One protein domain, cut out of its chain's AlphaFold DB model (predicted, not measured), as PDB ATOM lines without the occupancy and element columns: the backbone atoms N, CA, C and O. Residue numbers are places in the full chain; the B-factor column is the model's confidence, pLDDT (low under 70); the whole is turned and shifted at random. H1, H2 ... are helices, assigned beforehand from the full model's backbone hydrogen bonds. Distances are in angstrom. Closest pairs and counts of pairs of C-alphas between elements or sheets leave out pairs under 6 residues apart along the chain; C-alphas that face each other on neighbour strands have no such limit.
ATOM      1  N   TYR A   2     -49.598 -24.098  38.545       32.38
ATOM      2  CA  TYR A   2     -49.920 -25.038  39.619       32.38
ATOM      3  C   TYR A   2     -49.128 -26.326  39.399       32.38
ATOM      4  O   TYR A   2     -49.421 -27.085  38.480       32.38
ATOM      5  N   HIS A   3     -48.117 -26.567  40.237       42.31
ATOM      6  CA  HIS A   3     -47.549 -27.901  40.402       42.31
ATOM      7  C   HIS A   3     -48.621 -28.788  41.040       42.31
ATOM      8  O   HIS A   3     -48.824 -28.761  42.256       42.31
ATOM      9  N   HIS A   4     -49.331 -29.563  40.222       43.75
ATOM     10  CA  HIS A   4     -50.119 -30.686  40.712       43.75
ATOM     11  C   HIS A   4     -49.155 -31.717  41.310       43.75
ATOM     12  O   HIS A   4     -48.575 -32.536  40.604       43.75
ATOM     13  N   ARG A   5     -48.943 -31.648  42.629       50.28
ATOM     14  CA  ARG A   5     -48.348 -32.750  43.387       50.28
ATOM     15  C   ARG A   5     -49.304 -33.936  43.291       50.28
ATOM     16  O   ARG A   5     -50.471 -33.803  43.653       50.28
ATOM     17  N   CYS A   6     -48.817 -35.071  42.795       49.97
ATOM     18  CA  CYS A   6     -49.551 -36.333  42.838       49.97
ATOM     19  C   CYS A   6     -49.940 -36.627  44.299       49.97
ATOM     20  O   CYS A   6     -49.043 -36.785  45.130       49.97
ATOM     21  N   PRO A   7     -51.237 -36.728  44.641       52.91
ATOM     22  CA  PRO A   7     -51.679 -36.920  46.026       52.91
ATOM     23  C   PRO A   7     -51.226 -38.262  46.625       52.91
ATOM     24  O   PRO A   7     -51.261 -38.438  47.838       52.91
ATOM     25  N   TYR A   8     -50.749 -39.186  45.786       53.22
ATOM     26  CA  TYR A   8     -50.293 -40.512  46.188       53.22
ATOM     27  C   TYR A   8     -48.780 -40.630  46.422       53.22
ATOM     28  O   TYR A   8     -48.382 -41.580  47.075       53.22
ATOM     29  N   SER A   9     -47.910 -39.728  45.945       55.84
ATOM     30  CA  SER A   9     -46.448 -39.962  46.011       55.84
ATOM     31  C   SER A   9     -45.812 -39.609  47.361       55.84
ATOM     32  O   SER A   9     -44.918 -40.307  47.835       55.84
ATOM     33  N   VAL A  10     -46.290 -38.542  48.004       60.09
ATOM     34  CA  VAL A  10     -45.767 -38.049  49.291       60.09
ATOM     35  C   VAL A  10     -46.010 -39.034  50.454       60.09
ATOM     36  O   VAL A  10     -45.079 -39.247  51.233       60.09
ATOM     37  N   PRO A  11     -47.179 -39.706  50.564       72.94
ATOM     38  CA  PRO A  11     -47.431 -40.684  51.626       72.94
ATOM     39  C   PRO A  11     -46.506 -41.909  51.575       72.94
ATOM     40  O   PRO A  11     -46.045 -42.367  52.618       72.94
ATOM     41  N   TYR A  12     -46.199 -42.436  50.380       80.94
ATOM     42  CA  TYR A  12     -45.353 -43.631  50.254       80.94
ATOM     43  C   TYR A  12     -43.893 -43.359  50.602       80.94
ATOM     44  O   TYR A  12     -43.262 -44.196  51.244       80.94
ATOM     45  N   ARG A  13     -43.357 -42.194  50.212       84.62
ATOM     46  CA  ARG A  13     -41.973 -41.815  50.533       84.62
ATOM     47  C   ARG A  13     -41.775 -41.693  52.043       84.62
ATOM     48  O   ARG A  13     -40.854 -42.297  52.582       84.62
ATOM     49  N   ALA A  14     -42.677 -40.982  52.722       84.50
ATOM     50  CA  ALA A  14     -42.633 -40.828  54.175       84.50
ATOM     51  C   ALA A  14     -42.776 -42.177  54.901       84.50
ATOM     52  O   ALA A  14     -41.959 -42.497  55.761       84.50
ATOM     53  N   GLY A  15     -43.743 -43.010  54.497       88.31
ATOM     54  CA  GLY A  15     -43.933 -44.336  55.096       88.31
ATOM     55  C   GLY A  15     -42.764 -45.301  54.853       88.31
ATOM     56  O   GLY A  15     -42.494 -46.166  55.686       88.31
ATOM     57  N   PHE A  16     -42.041 -45.165  53.735       90.06
ATOM     58  CA  PHE A  16     -40.844 -45.965  53.471       90.06
ATOM     59  C   PHE A  16     -39.680 -45.582  54.392       90.06
ATOM     60  O   PHE A  16     -39.040 -46.481  54.936       90.06
ATOM     61  N   LEU A  17     -39.432 -44.283  54.589       90.88
ATOM     62  CA  LEU A  17     -38.382 -43.784  55.490       90.88
ATOM     63  C   LEU A  17     -38.690 -44.121  56.955       90.88
ATOM     64  O   LEU A  17     -37.808 -44.553  57.689       90.88
ATOM     65  N   GLU A  18     -39.960 -44.035  57.365       89.94
ATOM     66  CA  GLU A  18     -40.392 -44.433  58.711       89.94
ATOM     67  C   GLU A  18     -40.164 -45.931  58.969       89.94
ATOM     68  O   GLU A  18     -39.713 -46.331  60.043       89.94
ATOM     69  N   LYS A  19     -40.433 -46.776  57.967       94.31
ATOM     70  CA  LYS A  19     -40.216 -48.225  58.064       94.31
ATOM     71  C   LYS A  19     -38.734 -48.617  57.993       94.31
ATOM     72  O   LYS A  19     -38.373 -49.683  58.491       94.31
ATOM     73  N   ASN A  20     -37.893 -47.798  57.363       91.31
ATOM     74  CA  ASN A  20     -36.482 -48.091  57.113       91.31
ATOM     75  C   ASN A  20     -35.605 -46.950  57.631       91.31
ATOM     76  O   ASN A  20     -35.039 -46.184  56.859       91.31
ATOM     77  N   THR A  21     -35.444 -46.883  58.951       89.62
ATOM     78  CA  THR A  21     -34.667 -45.833  59.633       89.62
ATOM     79  C   THR A  21     -33.172 -45.832  59.304       89.62
ATOM     80  O   THR A  21     -32.458 -44.944  59.745       89.62
ATOM     81  N   CYS A  22     -32.671 -46.853  58.604       92.69
ATOM     82  CA  CYS A  22     -31.288 -46.933  58.139       92.69
ATOM     83  C   CYS A  22     -31.054 -46.273  56.774       92.69
ATOM     84  O   CYS A  22     -29.913 -46.259  56.328       92.69
ATOM     85  N   VAL A  23     -32.111 -45.811  56.099       92.00
ATOM     86  CA  VAL A  23     -32.023 -45.148  54.798       92.00
ATOM     87  C   VAL A  23     -32.225 -43.660  55.017       92.00
ATOM     88  O   VAL A  23     -33.296 -43.240  55.462       92.00
ATOM     89  N   GLU A  24     -31.205 -42.874  54.691       92.06
ATOM     90  CA  GLU A  24     -31.308 -41.419  54.743       92.06
ATOM     91  C   GLU A  24     -32.189 -40.897  53.599       92.06
ATOM     92  O   GLU A  24     -32.309 -41.503  52.528       92.06
ATOM     93  N   GLU A  25     -32.826 -39.746  53.814       88.88
ATOM     94  CA  GLU A  25     -33.736 -39.152  52.829       88.88
ATOM     95  C   GLU A  25     -33.031 -38.840  51.494       88.88
ATOM     96  O   GLU A  25     -33.612 -39.054  50.425       88.88
ATOM     97  N   GLU A  26     -31.772 -38.396  51.557       89.88
ATOM     98  CA  GLU A  26     -30.932 -38.101  50.389       89.88
ATOM     99  C   GLU A  26     -30.589 -39.365  49.586       89.88
ATOM    100  O   GLU A  26     -30.714 -39.365  48.363       89.88
ATOM    101  N   GLU A  27     -30.244 -40.470  50.256       90.94
ATOM    102  CA  GLU A  27     -29.917 -41.745  49.599       90.94
ATOM    103  C   GLU A  27     -31.130 -42.327  48.859       90.94
ATOM    104  O   GLU A  27     -31.012 -42.868  47.754       90.94
ATOM    105  N   LEU A  28     -32.324 -42.198  49.449       91.19
ATOM    106  CA  LEU A  28     -33.564 -42.612  48.799       91.19
ATOM    107  C   LEU A  28     -33.864 -41.756  47.564       91.19
ATOM    108  O   LEU A  28     -34.333 -42.280  46.551       91.19
ATOM    109  N   GLU A  29     -33.628 -40.448  47.640       90.69
ATOM    110  CA  GLU A  29     -33.829 -39.544  46.510       90.69
ATOM    111  C   GLU A  29     -32.846 -39.825  45.371       90.69
ATOM    112  O   GLU A  29     -33.281 -39.930  44.223       90.69
ATOM    113  N   GLU A  30     -31.568 -40.049  45.677       92.06
ATOM    114  CA  GLU A  30     -30.552 -40.438  44.694       92.06
ATOM    115  C   GLU A  30     -30.931 -41.749  43.991       92.06
ATOM    116  O   GLU A  30     -30.935 -41.825  42.759       92.06
ATOM    117  N   LEU A  31     -31.367 -42.761  44.749       90.69
ATOM    118  CA  LEU A  31     -31.838 -44.022  44.178       90.69
ATOM    119  C   LEU A  31     -33.056 -43.823  43.264       90.69
ATOM    120  O   LEU A  31     -33.121 -44.410  42.182       90.69
ATOM    121  N   ILE A  32     -34.037 -43.016  43.680       89.69
ATOM    122  CA  ILE A  32     -35.222 -42.727  42.859       89.69
ATOM    123  C   ILE A  32     -34.812 -41.995  41.578       89.69
ATOM    124  O   ILE A  32     -35.311 -42.345  40.507       89.69
ATOM    125  N   LEU A  33     -33.904 -41.022  41.660       89.19
ATOM    126  CA  LEU A  33     -33.397 -40.290  40.499       89.19
ATOM    127  C   LEU A  33     -32.685 -41.222  39.516       89.19
ATOM    128  O   LEU A  33     -32.970 -41.160  38.319       89.19
ATOM    129  N   GLU A  34     -31.847 -42.135  40.003       87.75
ATOM    130  CA  GLU A  34     -31.184 -43.144  39.172       87.75
ATOM    131  C   GLU A  34     -32.184 -44.119  38.535       87.75
ATOM    132  O   GLU A  34     -32.096 -44.417  37.340       87.75
ATOM    133  N   ILE A  35     -33.198 -44.572  39.282       87.19
ATOM    134  CA  ILE A  35     -34.271 -45.418  38.736       87.19
ATOM    135  C   ILE A  35     -35.038 -44.672  37.641       87.19
ATOM    136  O   ILE A  35     -35.282 -45.235  36.569       87.19
ATOM    137  N   VAL A  36     -35.416 -43.414  37.881       85.69
ATOM    138  CA  VAL A  36     -36.126 -42.577  36.903       85.69
ATOM    139  C   VAL A  36     -35.255 -42.351  35.669       85.69
ATOM    140  O   VAL A  36     -35.743 -42.485  34.546       85.69
ATOM    141  N   TYR A  37     -33.963 -42.084  35.850       85.31
ATOM    142  CA  TYR A  37     -33.007 -41.902  34.764       85.31
ATOM    143  C   TYR A  37     -32.843 -43.172  33.914       85.31
ATOM    144  O   TYR A  37     -32.948 -43.115  32.683       85.31
ATOM    145  N   ALA A  38     -32.659 -44.332  34.549       81.12
ATOM    146  CA  ALA A  38     -32.571 -45.625  33.873       81.12
ATOM    147  C   ALA A  38     -33.876 -45.978  33.138       81.12
ATOM    148  O   ALA A  38     -33.841 -46.364  31.964       81.12
ATOM    149  N   THR A  39     -35.028 -45.738  33.770       79.19
ATOM    150  CA  THR A  39     -36.357 -45.935  33.164       79.19
ATOM    151  C   THR A  39     -36.554 -45.014  31.960       79.19
ATOM    152  O   THR A  39     -37.037 -45.442  30.914       79.19
ATOM    153  N   HIS A  40     -36.087 -43.763  32.037       77.94
ATOM    154  CA  HIS A  40     -36.112 -42.823  30.917       77.94
ATOM    155  C   HIS A  40     -35.136 -43.207  29.784       77.94
ATOM    156  O   HIS A  40     -35.248 -42.718  28.659       77.94
ATOM    157  N   ARG A  41     -34.182 -44.106  30.028       75.12
ATOM    158  CA  ARG A  41     -33.375 -44.750  28.978       75.12
ATOM    159  C   ARG A  41     -33.983 -46.067  28.480       75.12
ATOM    160  O   ARG A  41     -33.369 -46.751  27.665       75.12
ATOM    161  N   GLY A  42     -35.190 -46.405  28.933       68.69
ATOM    162  CA  GLY A  42     -35.903 -47.635  28.596       68.69
ATOM    163  C   GLY A  42     -35.394 -48.865  29.350       68.69
ATOM    164  O   GLY A  42     -35.786 -49.978  29.024       68.69
ATOM    165  N   VAL A  43     -34.510 -48.720  30.338       72.50
ATOM    166  CA  VAL A  43     -33.961 -49.866  31.074       72.50
ATOM    167  C   VAL A  43     -34.897 -50.221  32.228       72.50
ATOM    168  O   VAL A  43     -35.117 -49.408  33.122       72.50
ATOM    169  N   ALA A  44     -35.439 -51.442  32.228       65.38
ATOM    170  CA  ALA A  44     -36.241 -51.944  33.340       65.38
ATOM    171  C   ALA A  44     -35.345 -52.227  34.560       65.38
ATOM    172  O   ALA A  44     -34.426 -53.041  34.487       65.38
ATOM    173  N   VAL A  45     -35.615 -51.557  35.686       66.56
ATOM    174  CA  VAL A  45     -34.789 -51.630  36.912       66.56
ATOM    175  C   VAL A  45     -35.233 -52.753  37.869       66.56
ATOM    176  O   VAL A  45     -34.554 -53.074  38.843       66.56
ATOM    177  N   GLN A  46     -36.371 -53.400  37.600       65.50
ATOM    178  CA  GLN A  46     -36.903 -54.464  38.453       65.50
ATOM    179  C   GLN A  46     -36.025 -55.723  38.375       65.50
ATOM    180  O   GLN A  46     -35.874 -56.362  37.333       65.50
ATOM    181  N   ARG A  47     -35.415 -56.057  39.520       46.91
ATOM    182  CA  ARG A  47     -34.483 -57.173  39.691       46.91
ATOM    183  C   ARG A  47     -35.162 -58.496  39.320       46.91
ATOM    184  O   ARG A  47     -36.199 -58.832  39.883       46.91
ATOM    185  N   ASN A  48     -34.482 -59.259  38.462       46.31
ATOM    186  CA  ASN A  48     -34.683 -60.682  38.146       46.31
ATOM    187  C   ASN A  48     -35.314 -61.048  36.792       46.31
ATOM    188  O   ASN A  48     -35.637 -62.214  36.575       46.31
ATOM    189  N   VAL A  49     -35.405 -60.123  35.837       53.09
ATOM    190  CA  VAL A  49     -35.628 -60.509  34.438       53.09
ATOM    191  C   VAL A  49     -34.597 -59.788  33.586       53.09
ATOM    192  O   VAL A  49     -34.725 -58.600  33.315       53.09
TER     193      VAL A  49
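This is residues 2 to 49 of the 206 residues of an uncharacterized protein of Branchiostoma floridae (UniProt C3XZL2). Two helices, H1 and then H2, make an open V, near each other only where the end of H1 and the start of H2 form the corner. A tail before H1 sticks out with residues 2 to 8, and another, residues 41 to 49, turns back after H2. The printed part has 48 residues with two named helices, no named strand, and the class is all helix. It is loose, with a radius of gyration of the C-alphas of 12.8 A and spans of 34 by 29 by 18 A.

H1, residues 9 to 19, and H2, residues 25 to 40, are close but not clearly touching; their closest C-alphas, those of Leu 17 and Glu 25, are 7.1 A apart. Their lines stand at a steep tilt of 50 degrees, opposite ways. In both helices every O i to N i+4 pair is within hydrogen-bond range.

H1 begins at C-alpha 9 (-46.448, -39.962, 46.011) and is 15.9 A long from first to last C-alpha. H2 is 22.3 A long and ends at C-alpha 40 (-36.112, -42.823, 30.917).

The C-alphas farthest apart, those of Tyr 2 and Asn 48, are 38.8 A apart. The printed part has no cut, and the link from H1 to H2 is tight. The pLDDT is under 70 at residues 2 to 10, 42 and 44 to 49.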